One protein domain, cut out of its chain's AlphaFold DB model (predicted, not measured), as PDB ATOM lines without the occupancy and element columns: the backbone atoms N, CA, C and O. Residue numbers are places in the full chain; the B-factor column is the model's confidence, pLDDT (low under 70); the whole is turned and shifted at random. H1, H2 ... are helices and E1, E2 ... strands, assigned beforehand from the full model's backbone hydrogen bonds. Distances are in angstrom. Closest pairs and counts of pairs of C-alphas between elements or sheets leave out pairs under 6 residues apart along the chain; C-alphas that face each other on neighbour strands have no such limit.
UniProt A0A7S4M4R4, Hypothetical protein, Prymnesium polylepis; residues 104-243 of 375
ATOM      1  N   PRO A 104     160.718 125.146  91.620       89.19
ATOM      2  CA  PRO A 104     160.638 126.298  92.512       89.19
ATOM      3  C   PRO A 104     161.231 125.964  93.890       89.19
ATOM      4  O   PRO A 104     161.039 124.847  94.385       89.19
ATOM      5  N   ASP A 105     161.907 126.924  94.528       87.50
ATOM      6  CA  ASP A 105     162.544 126.749  95.845       87.50
ATOM      7  C   ASP A 105     161.534 126.303  96.921       87.50
ATOM      8  O   ASP A 105     161.858 125.512  97.818       87.50
ATOM      9  N   GLU A 106     160.282 126.751  96.805       89.00
ATOM     10  CA  GLU A 106     159.176 126.344  97.672       89.00
ATOM     11  C   GLU A 106     158.926 124.835  97.582       89.00
ATOM     12  O   GLU A 106     158.704 124.176  98.595       89.00
ATOM     13  N   SER A 107     159.042 124.257  96.384       93.75
ATOM     14  CA  SER A 107     158.784 122.829  96.162       93.75
ATOM     15  C   SER A 107     159.828 121.954  96.836       93.75
ATOM     16  O   SER A 107     159.493 120.942  97.447       93.75
ATOM     17  N   TYR A 108     161.099 122.355  96.782       94.00
ATOM     18  CA  TYR A 108     162.139 121.626  97.501       94.00
ATOM     19  C   TYR A 108     162.015 121.796  99.020       94.00
ATOM     20  O   TYR A 108     162.308 120.866  99.772       94.00
ATOM     21  N   SER A 109     161.538 122.955  99.480       92.00
ATOM     22  CA  SER A 109     161.304 123.208 100.904       92.00
ATOM     23  C   SER A 109     160.223 122.282 101.469       92.00
ATOM     24  O   SER A 109     160.482 121.630 102.478       92.00
ATOM     25  N   VAL A 110     159.096 122.121 100.765       94.94
ATOM     26  CA  VAL A 110     158.028 121.167 101.126       94.94
ATOM     27  C   VAL A 110     158.544 119.727 101.163       94.94
ATOM     28  O   VAL A 110     158.230 118.972 102.079       94.94
ATOM     29  N   VAL A 111     159.395 119.336 100.211       96.88
ATOM     30  CA  VAL A 111     159.997 117.992 100.187       96.88
ATOM     31  C   VAL A 111     160.903 117.748 101.394       96.88
ATOM     32  O   VAL A 111     160.847 116.681 102.009       96.88
ATOM     33  N   LEU A 112     161.751 118.721 101.740       96.44
ATOM     34  CA  LEU A 112     162.617 118.622 102.913       96.44
ATOM     35  C   LEU A 112     161.815 118.615 104.210       96.44
ATOM     36  O   LEU A 112     162.155 117.860 105.116       96.44
ATOM     37  N   GLU A 113     160.758 119.417 104.299       95.38
ATOM     38  CA  GLU A 113     159.859 119.429 105.447       95.38
ATOM     39  C   GLU A 113     159.155 118.080 105.615       95.38
ATOM     40  O   GLU A 113     159.218 117.497 106.695       95.38
ATOM     41  N   ALA A 114     158.606 117.510 104.536       97.62
ATOM     42  CA  ALA A 114     158.003 116.181 104.558       97.62
ATOM     43  C   ALA A 114     159.013 115.115 105.009       97.62
ATOM     44  O   ALA A 114     158.728 114.331 105.913       97.62
ATOM     45  N   LEU A 115     160.229 115.111 104.447       97.88
ATOM     46  CA  LEU A 115     161.283 114.189 104.875       97.88
ATOM     47  C   LEU A 115     161.647 114.391 106.354       97.88
ATOM     48  O   LEU A 115     161.758 113.418 107.096       97.88
ATOM     49  N   GLY A 116     161.807 115.638 106.798       96.69
ATOM     50  CA  GLY A 116     162.085 115.973 108.194       96.69
ATOM     51  C   GLY A 116     161.007 115.455 109.142       96.69
ATOM     52  O   GLY A 116     161.339 114.821 110.144       96.69
ATOM     53  N   ASN A 117     159.737 115.652 108.787       97.06
ATOM     54  CA  ASN A 117     158.581 115.189 109.552       97.06
ATOM     55  C   ASN A 117     158.526 113.653 109.629       97.06
ATOM     56  O   ASN A 117     158.283 113.109 110.708       97.06
ATOM     57  N   VAL A 118     158.838 112.934 108.539       98.00
ATOM     58  CA  VAL A 118     158.954 111.461 108.571       98.00
ATOM     59  C   VAL A 118     160.057 111.016 109.530       98.00
ATOM     60  O   VAL A 118     159.834 110.153 110.374       98.00
ATOM     61  N   LEU A 119     161.261 111.584 109.415       97.31
ATOM     62  CA  LEU A 119     162.391 111.158 110.247       97.31
ATOM     63  C   LEU A 119     162.153 111.465 111.729       97.31
ATOM     64  O   LEU A 119     162.478 110.638 112.579       97.31
ATOM     65  N   HIS A 120     161.551 112.616 112.027       96.19
ATOM     66  CA  HIS A 120     161.213 113.013 113.389       96.19
ATOM     67  C   HIS A 120     160.166 112.083 114.017       96.19
ATOM     68  O   HIS A 120     160.347 111.610 115.137       96.19
ATOM     69  N   THR A 121     159.093 111.767 113.289       97.00
ATOM     70  CA  THR A 121     158.039 110.865 113.782       97.00
ATOM     71  C   THR A 121     158.541 109.430 113.960       97.00
ATOM     72  O   THR A 121     158.249 108.810 114.980       97.00
ATOM     73  N   LEU A 122     159.379 108.925 113.044       97.12
ATOM     74  CA  LEU A 122     160.036 107.623 113.207       97.12
ATOM     75  C   LEU A 122     160.906 107.559 114.471       97.12
ATOM     76  O   LEU A 122     160.921 106.525 115.140       97.12
ATOM     77  N   GLU A 123     161.632 108.636 114.786       96.56
ATOM     78  CA  GLU A 123     162.495 108.740 115.971       96.56
ATOM     79  C   GLU A 123     161.693 108.827 117.274       96.56
ATOM     80  O   GLU A 123     162.036 108.156 118.255       96.56
ATOM     81  N   ASN A 124     160.595 109.587 117.282       96.62
ATOM     82  CA  ASN A 124     159.683 109.654 118.426       96.62
ATOM     83  C   ASN A 124     159.083 108.271 118.739       96.62
ATOM     84  O   ASN A 124     159.001 107.878 119.903       96.62
ATOM     85  N   ASP A 125     158.807 107.481 117.699       96.81
ATOM     86  CA  ASP A 125     158.268 106.123 117.806       96.81
ATOM     87  C   ASP A 125     159.348 105.028 117.800       96.81
ATOM     88  O   ASP A 125     159.074 103.868 117.476       96.81
ATOM     89  N   ARG A 126     160.590 105.343 118.196       95.94
ATOM     90  CA  ARG A 126     161.729 104.399 118.179       95.94
ATOM     91  C   ARG A 126     161.470 103.049 118.856       95.94
ATOM     92  O   ARG A 126     162.110 102.063 118.497       95.94
ATOM     93  N   GLY A 127     160.556 102.987 119.829       95.38
ATOM     94  CA  GLY A 127     160.151 101.733 120.476       95.38
ATOM     95  C   GLY A 127     159.447 100.765 119.518       95.38
ATOM     96  O   GLY A 127     159.678  99.558 119.586       95.38
ATOM     97  N   LEU A 128     158.647 101.298 118.592       95.19
ATOM     98  CA  LEU A 128     157.955 100.543 117.550       95.19
ATOM     99  C   LEU A 128     158.832 100.381 116.303       95.19
ATOM    100  O   LEU A 128     158.956  99.284 115.766       95.19
ATOM    101  N   THR A 129     159.466 101.464 115.853       95.62
ATOM    102  CA  THR A 129     160.159 101.524 114.557       95.62
ATOM    103  C   THR A 129     161.592 100.987 114.611       95.62
ATOM    104  O   THR A 129     162.156 100.623 113.579       95.62
ATOM    105  N   GLY A 130     162.212 100.960 115.795       94.19
ATOM    106  CA  GLY A 130     163.649 100.713 115.952       94.19
ATOM    107  C   GLY A 130     164.537 101.839 115.403       94.19
ATOM    108  O   GLY A 130     165.760 101.691 115.383       94.19
ATOM    109  N   PHE A 131     163.956 102.958 114.957       96.19
ATOM    110  CA  PHE A 131     164.686 104.089 114.396       96.19
ATOM    111  C   PHE A 131     165.256 104.959 115.521       96.19
ATOM    112  O   PHE A 131     164.583 105.821 116.072       96.19
ATOM    113  N   THR A 132     166.504 104.706 115.908       94.75
ATOM    114  CA  THR A 132     167.130 105.360 117.070       94.75
ATOM    115  C   THR A 132     167.945 106.604 116.735       94.75
ATOM    116  O   THR A 132     168.316 107.342 117.644       94.75
ATOM    117  N   ASN A 133     168.295 106.807 115.463       94.06
ATOM    118  CA  ASN A 133     169.130 107.920 115.023       94.06
ATOM    119  C   ASN A 133     168.908 108.200 113.524       94.06
ATOM    120  O   ASN A 133     168.923 107.245 112.737       94.06
ATOM    121  N   PRO A 134     168.849 109.477 113.091       93.56
ATOM    122  CA  PRO A 134     168.824 109.876 111.681       93.56
ATOM    123  C   PRO A 134     169.876 109.210 110.778       93.56
ATOM    124  O   PRO A 134     169.646 109.025 109.583       93.56
ATOM    125  N   ARG A 135     171.032 108.805 111.321       94.62
ATOM    126  CA  ARG A 135     172.075 108.062 110.591       94.62
ATOM    127  C   ARG A 135     171.558 106.773 109.949       94.62
ATOM    128  O   ARG A 135     172.068 106.411 108.893       94.62
ATOM    129  N   LEU A 136     170.545 106.128 110.535       94.69
ATOM    130  CA  LEU A 136     169.907 104.937 109.965       94.69
ATOM    131  C   LEU A 136     169.227 105.225 108.621       94.69
ATOM    132  O   LEU A 136     169.123 104.324 107.800       94.69
ATOM    133  N   PHE A 137     168.815 106.470 108.374       96.75
ATOM    134  CA  PHE A 137     168.346 106.915 107.065       96.75
ATOM    135  C   PHE A 137     169.508 107.397 106.187       96.75
ATOM    136  O   PHE A 137     169.665 106.954 105.052       96.75
ATOM    137  N   TRP A 138     170.356 108.296 106.695       97.31
ATOM    138  CA  TRP A 138     171.341 108.985 105.848       97.31
ATOM    139  C   TRP A 138     172.484 108.098 105.358       97.31
ATOM    140  O   TRP A 138     173.009 108.337 104.269       97.31
ATOM    141  N   GLN A 139     172.865 107.074 106.127       96.81
ATOM    142  CA  GLN A 139     173.874 106.105 105.710       96.81
ATOM    143  C   GLN A 139     173.428 105.344 104.450       96.81
ATOM    144  O   GLN A 139     174.124 105.463 103.439       96.81
ATOM    145  N   PRO A 140     172.272 104.653 104.428       96.88
ATOM    146  CA  PRO A 140     171.810 103.992 103.214       96.88
ATOM    147  C   PRO A 140     171.444 104.973 102.099       96.88
ATOM    148  O   PRO A 140     171.764 104.757 100.928       96.88
ATOM    149  N   TYR A 141     170.905 106.142 102.450       96.69
ATOM    150  CA  TYR A 141     170.642 107.214 101.491       96.69
ATOM    151  C   TYR A 141     171.919 107.801 100.850       96.69
ATOM    152  O   TYR A 141     171.860 108.483  99.827       96.69
ATOM    153  N   ALA A 142     173.108 107.527 101.389       96.81
ATOM    154  CA  ALA A 142     174.385 107.901 100.781       96.81
ATOM    155  C   ALA A 142     174.931 106.846  99.797       96.81
ATOM    156  O   ALA A 142     175.944 107.092  99.134       96.81
ATOM    157  N   HIS A 143     174.287 105.681  99.676       96.19
ATOM    158  CA  HIS A 143     174.719 104.592  98.805       96.19
ATOM    159  C   HIS A 143     173.865 104.506  97.530       96.19
ATOM    160  O   HIS A 143     172.639 104.536  97.560       96.19
ATOM    161  N   GLN A 144     174.531 104.375  96.377       93.88
ATOM    162  CA  GLN A 144     173.889 104.284  95.052       93.88
ATOM    163  C   GLN A 144     173.111 102.975  94.810       93.88
ATOM    164  O   GLN A 144     172.353 102.861  93.850       93.88
ATOM    165  N   HIS A 145     173.377 101.954  95.625       93.94
ATOM    166  CA  HIS A 145     172.834 100.604  95.481       93.94
ATOM    167  C   HIS A 145     171.848 100.256  96.599       93.94
ATOM    168  O   HIS A 145     171.500  99.088  96.752       93.94
ATOM    169  N   GLU A 146     171.425 101.247  97.382       96.06
ATOM    170  CA  GLU A 146     170.474 101.061  98.469       96.06
ATOM    171  C   GLU A 146     169.230 101.912  98.209       96.06
ATOM    172  O   GLU A 146     169.308 103.133  98.031       96.06
ATOM    173  N   ASP A 147     168.084 101.235  98.155       96.88
ATOM    174  CA  ASP A 147     166.775 101.872  98.090       96.88
ATOM    175  C   ASP A 147     166.239 101.974  99.520       96.88
ATOM    176  O   ASP A 147     166.110 100.960 100.209       96.88
ATOM    177  N   VAL A 148     165.929 103.189  99.969       97.94
ATOM    178  CA  VAL A 148     165.345 103.410 101.296       97.94
ATOM    179  C   VAL A 148     163.825 103.331 101.196       97.94
ATOM    180  O   VAL A 148     163.213 104.011 100.368       97.94
ATOM    181  N   TRP A 149     163.229 102.503 102.044       98.38
ATOM    182  CA  TRP A 149     161.796 102.255 102.127       98.38
ATOM    183  C   TRP A 149     161.256 102.765 103.461       98.38
ATOM    184  O   TRP A 149     161.835 102.495 104.516       98.38
ATOM    185  N   LEU A 150     160.156 103.512 103.398       98.38
ATOM    186  CA  LEU A 150     159.531 104.189 104.532       98.38
ATOM    187  C   LEU A 150     158.122 103.632 104.766       98.38
ATOM    188  O   LEU A 150     157.423 103.379 103.779       98.38
ATOM    189  N   PRO A 151     157.669 103.464 106.022       98.44
ATOM    190  CA  PRO A 151     156.321 102.987 106.289       98.44
ATOM    191  C   PRO A 151     155.281 104.066 105.953       98.44
ATOM    192  O   PRO A 151     155.408 105.228 106.350       98.44
ATOM    193  N   VAL A 152     154.227 103.682 105.234       98.38
ATOM    194  CA  VAL A 152     153.191 104.591 104.712       98.38
ATOM    195  C   VAL A 152     152.475 105.359 105.824       98.38
ATOM    196  O   VAL A 152     152.134 106.527 105.630       98.38
ATOM    197  N   SER A 153     152.307 104.744 107.000       97.88
ATOM    198  CA  SER A 153     151.682 105.376 108.170       97.88
ATOM    199  C   SER A 153     152.445 106.599 108.689       97.88
ATOM    200  O   SER A 153     151.841 107.440 109.341       97.88
ATOM    201  N   TYR A 154     153.742 106.717 108.389       98.25
ATOM    202  CA  TYR A 154     154.572 107.875 108.741       98.25
ATOM    203  C   TYR A 154     154.695 108.863 107.580       98.25
ATOM    204  O   TYR A 154     154.766 110.070 107.791       98.25
ATOM    205  N   VAL A 155     154.693 108.361 106.341       98.44
ATOM    206  CA  VAL A 155     154.830 109.192 105.139       98.44
ATOM    207  C   VAL A 155     153.607 110.081 104.916       98.44
ATOM    208  O   VAL A 155     153.779 111.267 104.654       98.44
ATOM    209  N   ARG A 156     152.381 109.551 105.042       98.19
ATOM    210  CA  ARG A 156     151.157 110.335 104.781       98.19
ATOM    211  C   ARG A 156     151.007 111.540 105.720       98.19
ATOM    212  O   ARG A 156     150.966 112.653 105.199       98.19
ATOM    213  N   PRO A 157     151.045 111.380 107.062       98.25
ATOM    214  CA  PRO A 157     150.904 112.523 107.964       98.25
ATOM    215  C   PRO A 157     152.030 113.546 107.801       98.25
ATOM    216  O   PRO A 157     151.815 114.740 107.970       98.25
ATOM    217  N   ALA A 158     153.238 113.097 107.448       98.00
ATOM    218  CA  ALA A 158     154.367 113.987 107.214       98.00
ATOM    219  C   ALA A 158     154.204 114.843 105.949       98.00
ATOM    220  O   ALA A 158     154.570 116.021 105.968       98.00
ATOM    221  N   ILE A 159     153.647 114.272 104.874       98.38
ATOM    222  CA  ILE A 159     153.270 115.024 103.669       98.38
ATOM    223  C   ILE A 159     152.143 116.001 103.999       98.38
ATOM    224  O   ILE A 159     152.249 117.168 103.640       98.38
ATOM    225  N   ASP A 160     151.113 115.564 104.728       97.31
ATOM    226  CA  ASP A 160     150.011 116.439 105.144       97.31
ATOM    227  C   ASP A 160     150.501 117.630 105.974       97.31
ATOM    228  O   ASP A 160     150.093 118.764 105.724       97.31
ATOM    229  N   ALA A 161     151.413 117.385 106.917       95.81
ATOM    230  CA  ALA A 161     152.031 118.428 107.727       95.81
ATOM    231  C   ALA A 161     152.862 119.398 106.875       95.81
ATOM    232  O   ALA A 161     152.734 120.606 107.038       95.81
ATOM    233  N   ALA A 162     153.660 118.899 105.924       95.62
ATOM    234  CA  ALA A 162     154.449 119.760 105.041       95.62
ATOM    235  C   ALA A 162     153.568 120.608 104.106       95.62
ATOM    236  O   ALA A 162     153.839 121.787 103.873       95.62
ATOM    237  N   LEU A 163     152.474 120.028 103.604       95.88
ATOM    238  CA  LEU A 163     151.489 120.722 102.778       95.88
ATOM    239  C   LEU A 163     150.631 121.715 103.575       95.88
ATOM    240  O   LEU A 163     149.970 122.550 102.965       95.88
ATOM    241  N   ALA A 164     150.650 121.700 104.910       91.00
ATOM    242  CA  ALA A 164     149.967 122.721 105.707       91.00
ATOM    243  C   ALA A 164     150.519 124.136 105.442       91.00
ATOM    244  O   ALA A 164     149.799 125.117 105.616       91.00
ATOM    245  N   SER A 165     151.769 124.239 104.974       83.88
ATOM    246  CA  SER A 165     152.393 125.502 104.564       83.88
ATOM    247  C   SER A 165     151.936 126.010 103.186       83.88
ATOM    248  O   SER A 165     152.108 127.203 102.895       83.88
ATOM    249  N   GLU A 166     151.339 125.140 102.356       89.50
ATOM    250  CA  GLU A 166     150.814 125.502 101.037       89.50
ATOM    251  C   GLU A 166     149.619 126.445 101.223       89.50
ATOM    252  O   GLU A 166     148.637 126.035 101.853       89.50
ATOM    253  N   PRO A 167     149.690 127.687 100.704       82.44
ATOM    254  CA  PRO A 167     148.642 128.683 100.882       82.44
ATOM    255  C   PRO A 167     147.289 128.160 100.383       82.44
ATOM    256  O   PRO A 167     146.376 127.887 101.155       82.44
ATOM    257  N   SER A 168     147.163 127.864  99.093       86.06
ATOM    258  CA  SER A 168     145.858 127.541  98.517       86.06
ATOM    259  C   SER A 168     145.257 126.262  99.117       86.06
ATOM    260  O   SER A 168     145.737 125.160  98.858       86.06
ATOM    261  N   ALA A 169     144.146 126.388  99.852       87.94
ATOM    262  CA  ALA A 169     143.436 125.248 100.440       87.94
ATOM    263  C   ALA A 169     142.976 124.236  99.375       87.94
ATOM    264  O   ALA A 169     143.110 123.028  99.561       87.94
ATOM    265  N   SER A 170     142.499 124.734  98.228       89.19
ATOM    266  CA  SER A 170     142.125 123.890  97.084       89.19
ATOM    267  C   SER A 170     143.318 123.109  96.526       89.19
ATOM    268  O   SER A 170     143.214 121.914  96.267       89.19
ATOM    269  N   THR A 171     144.477 123.762  96.418       89.81
ATOM    270  CA  THR A 171     145.721 123.142  95.953       89.81
ATOM    271  C   THR A 171     146.247 122.142  96.973       89.81
ATOM    272  O   THR A 171     146.707 121.071  96.595       89.81
ATOM    273  N   ARG A 172     146.147 122.456  98.266       94.50
ATOM    274  CA  ARG A 172     146.510 121.556  99.360       94.50
ATOM    275  C   ARG A 172     145.704 120.260  99.296       94.50
ATOM    276  O   ARG A 172     146.290 119.187  99.398       94.50
ATOM    277  N   GLU A 173     144.392 120.358  99.091       95.94
ATOM    278  CA  GLU A 173     143.515 119.189  98.969       95.94
ATOM    279  C   GLU A 173     143.787 118.392  97.685       95.94
ATOM    280  O   GLU A 173     143.901 117.169  97.736       95.94
ATOM    281  N   GLU A 174     143.989 119.068  96.550       95.88
ATOM    282  CA  GLU A 174     144.377 118.421  95.289       95.88
ATOM    283  C   GLU A 174     145.699 117.649  95.435       95.88
ATOM    284  O   GLU A 174     145.790 116.481  95.050       95.88
ATOM    285  N   LEU A 175     146.717 118.272  96.038       97.31
ATOM    286  CA  LEU A 175     148.013 117.646  96.296       97.31
ATOM    287  C   LEU A 175     147.885 116.467  97.265       97.31
ATOM    288  O   LEU A 175     148.482 115.422  97.017       97.31
ATOM    289  N   ARG A 176     147.093 116.604  98.335       97.69
ATOM    290  CA  ARG A 176     146.818 115.520  99.289       97.69
ATOM    291  C   ARG A 176     146.167 114.325  98.598       97.69
ATOM    292  O   ARG A 176     146.656 113.206  98.753       97.69
ATOM    293  N   SER A 177     145.115 114.559  97.813       97.88
ATOM    294  CA  SER A 177     144.420 113.509  97.062       97.88
ATOM    295  C   SER A 177     145.370 112.818  96.084       97.88
ATOM    296  O   SER A 177     145.534 111.600  96.136       97.88
ATOM    297  N   ALA A 178     146.082 113.594  95.258       98.06
ATOM    298  CA  ALA A 178     147.009 113.060  94.262       98.06
ATOM    299  C   ALA A 178     148.156 112.252  94.894       98.06
ATOM    300  O   ALA A 178     148.517 111.184  94.396       98.06
ATOM    301  N   MET A 179     148.723 112.729  96.006       98.50
ATOM    302  CA  MET A 179     149.763 111.995  96.731       98.50
ATOM    303  C   MET A 179     149.212 110.749  97.431       98.50
ATOM    304  O   MET A 179     149.910 109.737  97.494       98.50
ATOM    305  N   GLY A 180     147.973 110.790  97.925       98.19
ATOM    306  CA  GLY A 180     147.289 109.634  98.499       98.19
ATOM    307  C   GLY A 180     147.107 108.505  97.484       98.19
ATOM    308  O   GLY A 180     147.542 107.380  97.744       98.19
ATOM    309  N   GLU A 181     146.566 108.828  96.307       98.25
ATOM    310  CA  GLU A 181     146.420 107.897  95.180       98.25
ATOM    311  C   GLU A 181     147.775 107.326  94.742       98.25
ATOM    312  O   GLU A 181     147.931 106.117  94.550       98.25
ATOM    313  N   PHE A 182     148.795 108.185  94.634       98.44
ATOM    314  CA  PHE A 182     150.141 107.756  94.270       98.44
ATOM    315  C   PHE A 182     150.725 106.765  95.283       98.44
ATOM    316  O   PHE A 182     151.281 105.735  94.891       98.44
ATOM    317  N   ILE A 183     150.602 107.053  96.581       98.38
ATOM    318  CA  ILE A 183     151.094 106.186  97.655       98.38
ATOM    319  C   ILE A 183     150.366 104.840  97.637       98.38
ATOM    320  O   ILE A 183     151.017 103.805  97.756       98.38
ATOM    321  N   GLU A 184     149.047 104.831  97.447       98.12
ATOM    322  CA  GLU A 184     148.262 103.600  97.291       98.12
ATOM    323  C   GLU A 184     148.716 102.750  96.103       98.12
ATOM    324  O   GLU A 184     148.848 101.535  96.244       98.12
ATOM    325  N   ALA A 185     149.008 103.377  94.964       98.00
ATOM    326  CA  ALA A 185     149.455 102.680  93.763       98.00
ATOM    327  C   ALA A 185     150.889 102.123  93.871       98.00
ATOM    328  O   ALA A 185     151.221 101.143  93.204       98.00
ATOM    329  N   HIS A 186     151.749 102.738  94.691       98.19
ATOM    330  CA  HIS A 186     153.182 102.409  94.754       98.19
ATOM    331  C   HIS A 186     153.621 101.714  96.048       98.19
ATOM    332  O   HIS A 186     154.772 101.263  96.133       98.19
ATOM    333  N   GLN A 187     152.749 101.610  97.053       98.25
ATOM    334  CA  GLN A 187     153.083 100.928  98.299       98.25
ATOM    335  C   GLN A 187     153.320  99.431  98.087       98.25
ATOM    336  O   GLN A 187     152.648  98.757  97.311       98.25
ATOM    337  N   GLN A 188     154.291  98.904  98.820       98.12
ATOM    338  CA  GLN A 188     154.605  97.488  98.896       98.12
ATOM    339  C   GLN A 188     154.059  96.935 100.212       98.12
ATOM    340  O   GLN A 188     154.245  97.566 101.251       98.12
ATOM    341  N   PRO A 189     153.397  95.769 100.210       97.69
ATOM    342  CA  PRO A 189     152.655  95.291 101.376       97.69
ATOM    343  C   PRO A 189     153.546  94.872 102.552       97.69
ATOM    344  O   PRO A 189     153.064  94.779 103.675       97.69
ATOM    345  N   ASN A 190     154.820  94.553 102.306       97.38
ATOM    346  CA  ASN A 190     155.749  94.085 103.331       97.38
ATOM    347  C   ASN A 190     157.211  94.234 102.889       97.38
ATOM    348  O   ASN A 190     157.518  94.542 101.734       97.38
ATOM    349  N   ALA A 191     158.119  93.942 103.820       96.88
ATOM    350  CA  ALA A 191     159.553  94.049 103.614       96.88
ATOM    351  C   ALA A 191     160.110  93.148 102.494       96.88
ATOM    352  O   ALA A 191     161.007  93.550 101.747       96.88
ATOM    353  N   ALA A 192     159.556  91.943 102.333       97.12
ATOM    354  CA  ALA A 192     159.982  91.011 101.295       97.12
ATOM    355  C   ALA A 192     159.657  91.541  99.887       97.12
ATOM    356  O   ALA A 192     160.500  91.451  98.992       97.12
ATOM    357  N   ALA A 193     158.482  92.151  99.702       97.56
ATOM    358  CA  ALA A 193     158.099  92.796  98.447       97.56
ATOM    359  C   ALA A 193     159.031  93.975  98.102       97.56
ATOM    360  O   ALA A 193     159.492  94.080  96.964       97.56
ATOM    361  N   CYS A 194     159.408  94.798  99.092       97.38
ATOM    362  CA  CYS A 194     160.411  95.857  98.915       97.38
ATOM    363  C   CYS A 194     161.753  95.299  98.418       97.38
ATOM    364  O   CYS A 194     162.323  95.809  97.454       97.38
ATOM    365  N   ALA A 195     162.248  94.228  99.049       96.56
ATOM    366  CA  ALA A 195     163.508  93.589  98.673       96.56
ATOM    367  C   ALA A 195     163.473  93.010  97.251       96.56
ATOM    368  O   ALA A 195     164.426  93.196  96.492       96.56
ATOM    369  N   GLN A 196     162.368  92.360  96.867       96.12
ATOM    370  CA  GLN A 196     162.168  91.848  95.508       96.12
ATOM    371  C   GLN A 196     162.159  92.978  94.476       96.12
ATOM    372  O   GLN A 196     162.846  92.879  93.457       96.12
ATOM    373  N   LEU A 197     161.445  94.077  94.751       96.38
ATOM    374  CA  LEU A 197     161.383  95.208  93.830       96.38
ATOM    375  C   LEU A 197     162.743  95.907  93.688       96.38
ATOM    376  O   LEU A 197     163.156  96.224  92.572       96.38
ATOM    377  N   SER A 198     163.472  96.102  94.791       95.50
ATOM    378  CA  SER A 198     164.838  96.637  94.759       95.50
ATOM    379  C   SER A 198     165.779  95.743  93.953       95.50
ATOM    380  O   SER A 198     166.509  96.241  93.095       95.50
ATOM    381  N   ALA A 199     165.720  94.423  94.147       94.00
ATOM    382  CA  ALA A 199     166.522  93.478  93.377       94.00
ATOM    383  C   ALA A 199     166.194  93.531  91.873       94.00
ATOM    384  O   ALA A 199     167.115  93.572  91.057       94.00
ATOM    385  N   ALA A 200     164.907  93.608  91.512       93.94
ATOM    386  CA  ALA A 200     164.442  93.672  90.124       93.94
ATOM    387  C   ALA A 200     164.871  94.956  89.387       93.94
ATOM    388  O   ALA A 200     165.066  94.939  88.174       93.94
ATOM    389  N   ARG A 201     165.063  96.072  90.106       91.06
ATOM    390  CA  ARG A 201     165.540  97.342  89.528       91.06
ATOM    391  C   ARG A 201     167.028  97.329  89.165       91.06
ATOM    392  O   ARG A 201     167.477  98.199  88.416       91.06
ATOM    393  N   SER A 202     167.818  96.380  89.677       87.31
ATOM    394  CA  SER A 202     169.245  96.328  89.357       87.31
ATOM    395  C   SER A 202     169.498  95.638  88.016       87.31
ATOM    396  O   SER A 202     169.396  94.421  87.899       87.31
ATOM    397  N   LYS A 203     169.909  96.411  87.004       82.06
ATOM    398  CA  LYS A 203     170.430  95.868  85.733       82.06
ATOM    399  C   LYS A 203     171.841  95.273  85.868       82.06
ATOM    400  O   LYS A 203     172.305  94.581  84.968       82.06
ATOM    401  N   ASN A 204     172.543  95.569  86.965       76.56
ATOM    402  CA  ASN A 204     173.948  95.217  87.160       76.56
ATOM    403  C   ASN A 204     174.115  94.010  88.089       76.56
ATOM    404  O   ASN A 204     173.286  93.748  88.954       76.56
ATOM    405  N   LYS A 205     175.276  93.344  87.988       64.94
ATOM    406  CA  LYS A 205     175.687  92.232  88.872       64.94
ATOM    407  C   LYS A 205     175.692  92.587  90.367       64.94
ATOM    408  O   LYS A 205     175.714  91.697  91.209       64.94
ATOM    409  N   HIS A 206     175.702  93.874  90.708       75.88
ATOM    410  CA  HIS A 206     175.546  94.327  92.083       75.88
ATOM    411  C   HIS A 206     174.056  94.463  92.389       75.88
ATOM    412  O   HIS A 206     173.405  95.403  91.933       75.88
ATOM    413  N   HIS A 207     173.511  93.510  93.141       78.88
ATOM    414  CA  HIS A 207     172.127  93.570  93.596       78.88
ATOM    415  C   HIS A 207     171.897  94.847  94.411       78.88
ATOM    416  O   HIS A 207     172.642  95.133  95.355       78.88
ATOM    417  N   ARG A 208     170.871  95.618  94.032       90.69
ATOM    418  CA  ARG A 208     170.365  96.703  94.870       90.69
ATOM    419  C   ARG A 208     169.754  96.096  96.127       90.69
ATOM    420  O   ARG A 208     169.033  95.104  96.044       90.69
ATOM    421  N   LYS A 209     170.059  96.682  97.279       95.62
ATOM    422  CA  LYS A 209     169.537  96.256  98.577       95.62
ATOM    423  C   LYS A 209     168.399  97.180  98.991       95.62
ATOM    424  O   LYS A 209     168.506  98.394  98.839       95.62
ATOM    425  N   ALA A 210     167.330  96.608  99.529       97.19
ATOM    426  CA  ALA A 210     166.306  97.384 100.213       97.19
ATOM    427  C   ALA A 210     166.769  97.668 101.648       97.19
ATOM    428  O   ALA A 210     167.131  96.743 102.375       97.19
ATOM    429  N   CYS A 211     166.752  98.935 102.053       97.50
ATOM    430  CA  CYS A 211     166.889  99.352 103.441       97.50
ATOM    431  C   CYS A 211     165.517  99.795 103.946       97.50
ATOM    432  O   CYS A 211     164.952 100.765 103.448       97.50
ATOM    433  N   ILE A 212     164.963  99.051 104.897       97.69
ATOM    434  CA  ILE A 212     163.566  99.175 105.311       97.69
ATOM    435  C   ILE A 212     163.552  99.776 106.703       97.69
ATOM    436  O   ILE A 212     164.028  99.165 107.658       97.69
ATOM    437  N   LEU A 213     163.045 101.000 106.812       97.38
ATOM    438  CA  LEU A 213     162.934 101.681 108.094       97.38
ATOM    439  C   LEU A 213     161.586 101.341 108.722       97.38
ATOM    440  O   LEU A 213     160.573 101.340 108.031       97.38
ATOM    441  N   GLY A 214     161.569 101.044 110.023       95.25
ATOM    442  CA  GLY A 214     160.329 100.687 110.713       95.25
ATOM    443  C   GLY A 214     159.746  99.336 110.292       95.25
ATOM    444  O   GLY A 214     158.532  99.207 110.226       95.25
ATOM    445  N   GLU A 215     160.577  98.324 110.021       94.62
ATOM    446  CA  GLU A 215     160.137  96.995 109.540       94.62
ATOM    447  C   GLU A 215     159.056  96.331 110.419       94.62
ATOM    448  O   GLU A 215     158.235  95.563 109.926       94.62
ATOM    449  N   LYS A 216     159.018  96.650 111.718       93.19
ATOM    450  CA  LYS A 216     158.028  96.116 112.668       93.19
ATOM    451  C   LYS A 216     156.649  96.778 112.577       93.19
ATOM    452  O   LYS A 216     155.721  96.317 113.237       93.19
ATOM    453  N   VAL A 217     156.507  97.863 111.817       93.19
ATOM    454  CA  VAL A 217     155.238  98.579 111.660       93.19
ATOM    455  C   VAL A 217     154.353  97.782 110.690       93.19
ATOM    456  O   VAL A 217     154.760  97.574 109.546       93.19
ATOM    457  N   PRO A 218     153.149  97.337 111.096       92.25
ATOM    458  CA  PRO A 218     152.274  96.514 110.262       92.25
ATOM    459  C   PRO A 218     151.540  97.369 109.216       92.25
ATOM    460  O   PRO A 218     150.329  97.562 109.286       92.25
ATOM    461  N   CYS A 219     152.278  97.927 108.257       94.81
ATOM    462  CA  CYS A 219     151.735  98.755 107.183       94.81
ATOM    463  C   CYS A 219     152.491  98.539 105.863       94.81
ATOM    464  O   CYS A 219     153.497  97.831 105.814       94.81
ATOM    465  N   GLY A 220     151.991  99.147 104.784       97.75
ATOM    466  CA  GLY A 220     152.706  99.191 103.513       97.75
ATOM    467  C   GLY A 220     153.939 100.099 103.571       97.75
ATOM    468  O   GLY A 220     154.051 100.973 104.431       97.75
ATOM    469  N   PHE A 221     154.854  99.928 102.622       98.38
ATOM    470  CA  PHE A 221     156.085 100.707 102.504       98.38
ATOM    471  C   PHE A 221     156.183 101.376 101.137       98.38
ATOM    472  O   PHE A 221     155.848 100.777 100.122       98.38
ATOM    473  N   VAL A 222     156.718 102.591 101.084       98.38
ATOM    474  CA  VAL A 222     156.989 103.311  99.831       98.38
ATOM    475  C   VAL A 222     158.460 103.688  99.728       98.38
ATOM    476  O   VAL A 222     159.135 103.909 100.733       98.38
ATOM    477  N   SER A 223     158.977 103.743  98.501       97.94
ATOM    478  CA  SER A 223     160.357 104.161  98.255       97.94
ATOM    479  C   SER A 223     160.498 105.663  98.505       97.94
ATOM    480  O   SER A 223     159.787 106.455  97.885       97.94
ATOM    481  N   ALA A 224     161.437 106.044  99.376       98.06
ATOM    482  CA  ALA A 224     161.686 107.434  99.755       98.06
ATOM    483  C   ALA A 224     161.987 108.315  98.533       98.06
ATOM    484  O   ALA A 224     161.364 109.353  98.346       98.06
ATOM    485  N   ASP A 225     162.893 107.872  97.658       97.31
ATOM    486  CA  ASP A 225     163.280 108.654  96.478       97.31
ATOM    487  C   ASP A 225     162.089 108.878  95.529       97.31
ATOM    488  O   ASP A 225     161.920 109.965  94.983       97.31
ATOM    489  N   THR A 226     161.253 107.851  95.339       97.00
ATOM    490  CA  THR A 226     160.092 107.903  94.442       97.00
ATOM    491  C   THR A 226     159.003 108.833  94.978       97.00
ATOM    492  O   THR A 226     158.509 109.665  94.225       97.00
ATOM    493  N   VAL A 227     158.655 108.734  96.266       98.31
ATOM    494  CA  VAL A 227     157.600 109.580  96.851       98.31
ATOM    495  C   VAL A 227     158.027 111.046  96.966       98.31
ATOM    496  O   VAL A 227     157.229 111.932  96.677       98.31
ATOM    497  N   LEU A 228     159.290 111.318  97.321       97.94
ATOM    498  CA  LEU A 228     159.806 112.687  97.426       97.94
ATOM    499  C   LEU A 228     159.916 113.361  96.052       97.94
ATOM    500  O   LEU A 228     159.611 114.546  95.930       97.94
ATOM    501  N   LEU A 229     160.322 112.616  95.015       97.06
ATOM    502  CA  LEU A 229     160.337 113.139  93.650       97.06
ATOM    503  C   LEU A 229     158.916 113.445  93.159       97.06
ATOM    504  O   LEU A 229     158.692 114.539  92.644       97.06
ATOM    505  N   GLU A 230     157.959 112.535  93.351       97.94
ATOM    506  CA  GLU A 230     156.569 112.767  92.934       97.94
ATOM    507  C   GLU A 230     155.972 113.994  93.631       97.94
ATOM    508  O   GLU A 230     155.429 114.873  92.961       97.94
ATOM    509  N   LEU A 231     156.148 114.109  94.955       98.06
ATOM    510  CA  LEU A 231     155.707 115.278  95.719       98.06
ATOM    511  C   LEU A 231     156.272 116.572  95.126       98.06
ATOM    512  O   LEU A 231     155.539 117.542  94.938       98.06
ATOM    513  N   SER A 232     157.561 116.567  94.778       96.75
ATOM    514  CA  SER A 232     158.225 117.729  94.184       96.75
ATOM    515  C   SER A 232     157.626 118.122  92.830       96.75
ATOM    516  O   SER A 232     157.398 119.304  92.588       96.75
ATOM    517  N   ILE A 233     157.316 117.143  91.970       96.06
ATOM    518  CA  ILE A 233     156.751 117.364  90.633       96.06
ATOM    519  C   ILE A 233     155.331 117.921  90.745       96.06
ATOM    520  O   ILE A 233     154.999 118.910  90.087       96.06
ATOM    521  N   ARG A 234     154.498 117.313  91.596       97.25
ATOM    522  CA  ARG A 234     153.110 117.741  91.819       97.25
ATOM    523  C   ARG A 234     153.059 119.148  92.392       97.25
ATOM    524  O   ARG A 234     152.369 120.006  91.844       97.25
ATOM    525  N   HIS A 235     153.849 119.404  93.430       96.19
ATOM    526  CA  HIS A 235     153.920 120.719  94.046       96.19
ATOM    527  C   HIS A 235     154.448 121.774  93.064       96.19
ATOM    528  O   HIS A 235     153.855 122.838  92.932       96.19
ATOM    529  N   ALA A 236     155.498 121.483  92.294       94.31
ATOM    530  CA  ALA A 236     155.994 122.421  91.288       94.31
ATOM    531  C   ALA A 236     154.964 122.721  90.196       94.31
ATOM    532  O   ALA A 236     154.834 123.873  89.785       94.31
ATOM    533  N   SER A 237     154.198 121.719  89.755       94.38
ATOM    534  CA  SER A 237     153.099 121.921  88.807       94.38
ATOM    535  C   SER A 237     152.032 122.863  89.373       94.38
ATOM    536  O   SER A 237     151.610 123.806  88.696       94.38
ATOM    537  N   ALA A 238     151.661 122.670  90.641       92.75
ATOM    538  CA  ALA A 238     150.731 123.537  91.354       92.75
ATOM    539  C   ALA A 238     151.260 124.976  91.496       92.75
ATOM    540  O   ALA A 238     150.555 125.931  91.159       92.75
ATOM    541  N   VAL A 239     152.526 125.144  91.895       88.56
ATOM    542  CA  VAL A 239     153.191 126.454  91.978       88.56
ATOM    543  C   VAL A 239     153.214 127.140  90.610       88.56
ATOM    544  O   VAL A 239     152.830 128.299  90.501       88.56
ATOM    545  N   GLN A 240     153.573 126.430  89.538       88.50
ATOM    546  CA  GLN A 240     153.564 126.975  88.176       88.50
ATOM    547  C   GLN A 240     152.155 127.333  87.691       88.50
ATOM    548  O   GLN A 240     151.976 128.280  86.920       88.50
ATOM    549  N   HIS A 241     151.134 126.566  88.074       89.06
ATOM    550  CA  HIS A 241     149.747 126.906  87.770       89.06
ATOM    551  C   HIS A 241     149.347 128.214  88.462       89.06
ATOM    552  O   HIS A 241     148.841 129.125  87.803       89.06
ATOM    553  N   ARG A 242     149.655 128.338  89.757       85.56
ATOM    554  CA  ARG A 242     149.415 129.544  90.555       85.56
ATOM    555  C   ARG A 242     150.170 130.754  90.004       85.56
ATOM    556  O   ARG A 242     149.540 131.781  89.769       85.56
ATOM    557  N   SER A 243     151.461 130.608  89.705       83.88
ATOM    558  CA  SER A 243     152.303 131.636  89.076       83.88
ATOM    559  C   SER A 243     151.684 132.137  87.770       83.88
ATOM    560  O   SER A 243     151.430 133.327  87.606       83.88
TER     561      SER A 243
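This is residues 104 to 243 of the 375 residues of the protein "Hypothetical protein" of Prymnesium polylepis (UniProt A0A7S4M4R4). Four helices, H1, H4, H5 and H7, stand in a ring as an up-and-down bundle, and a small, short-stranded sheet closes one end of it. H6 covers the sheet's face away from the bundle, H3 is over the other face at the side of the bundle, and short H2 lies at the rim near the end of H1. The printed part has 140 residues with seven named helices and three named strands, in the order H1 H2 H3 E1 H4 H5 H6 E2 E3 H7; the mixed sheet runs E2 E1 E3. The class is mostly helix, and the whole is compact, with a radius of gyration of the C-alphas of 15.2 A and spans of 45 by 36 by 25 A.

H1, residues 105 to 124, begins at C-alpha 105 (162.544, 126.749, 95.845) and is 28.5 A long. H2 is residues 126 to 129, H3 135 to 141 and E1 146 to 151, 16.3 A. H4, residues 152 to 163, begins at C-alpha 152 (153.191, 104.591, 104.712). H5 is residues 169 to 186, 25.5 A, and H6 191 to 201, 15.7 A. E2 is residues 209 to 212 and E3 221 to 223. H7, residues 224 to 243, is 28.1 A long and ends at C-alpha 243 (152.303, 131.636, 89.076).

In the bundle each helix runs against the one before it. H1 touches H4 at a steep tilt of 42 degrees, closest at the C-alphas of Ala 114 and Ile 159, 5.0 A. H4 and H5 form a helical hairpin at a shallow tilt of 22 degrees, closest at the C-alphas of Leu 163 and Arg 172, 6.1 A. H5 touches H7, closest at the C-alphas of Leu 175 and Arg 234, 6.8 A. H1 touches H7 with residues 107 to 115 alone, closest at the C-alphas of Ser 107 and Ser 232, 5.5 A. E1 and E2 are parallel, with N 149 and O 211 at 2.8 A; E1 and E3 are antiparallel, with N 150 and O 222 at 2.9 A. E1, H4 H5 H6 and E2 form a strand-helix-strand unit, two parallel neighbour strands with helices between. H6 is on the sheet at a height of 8.2 A, with the C-alphas of Ala 195 and Ala 210 closest, 5.0 A. H3, over E1 at a height of 9.2 A, is on the opposite face. H2 and H1 are close but not clearly touching, with the C-alphas of Leu 122 and Thr 129 closest, 6.2 A. Every O i to N i+4 pair is within hydrogen-bond range in H1, H5, H6 and H7, against 2 of 3 in H3 and 7 of 8 in H4; H2 is too short for such a pair.

The two C-alphas farthest apart, those of Ala 169 and Lys 205, are 47.6 A apart. The printed part has no cut and no long link. The mean pLDDT of the printed part is 94.6, and residue 205 alone is under 70.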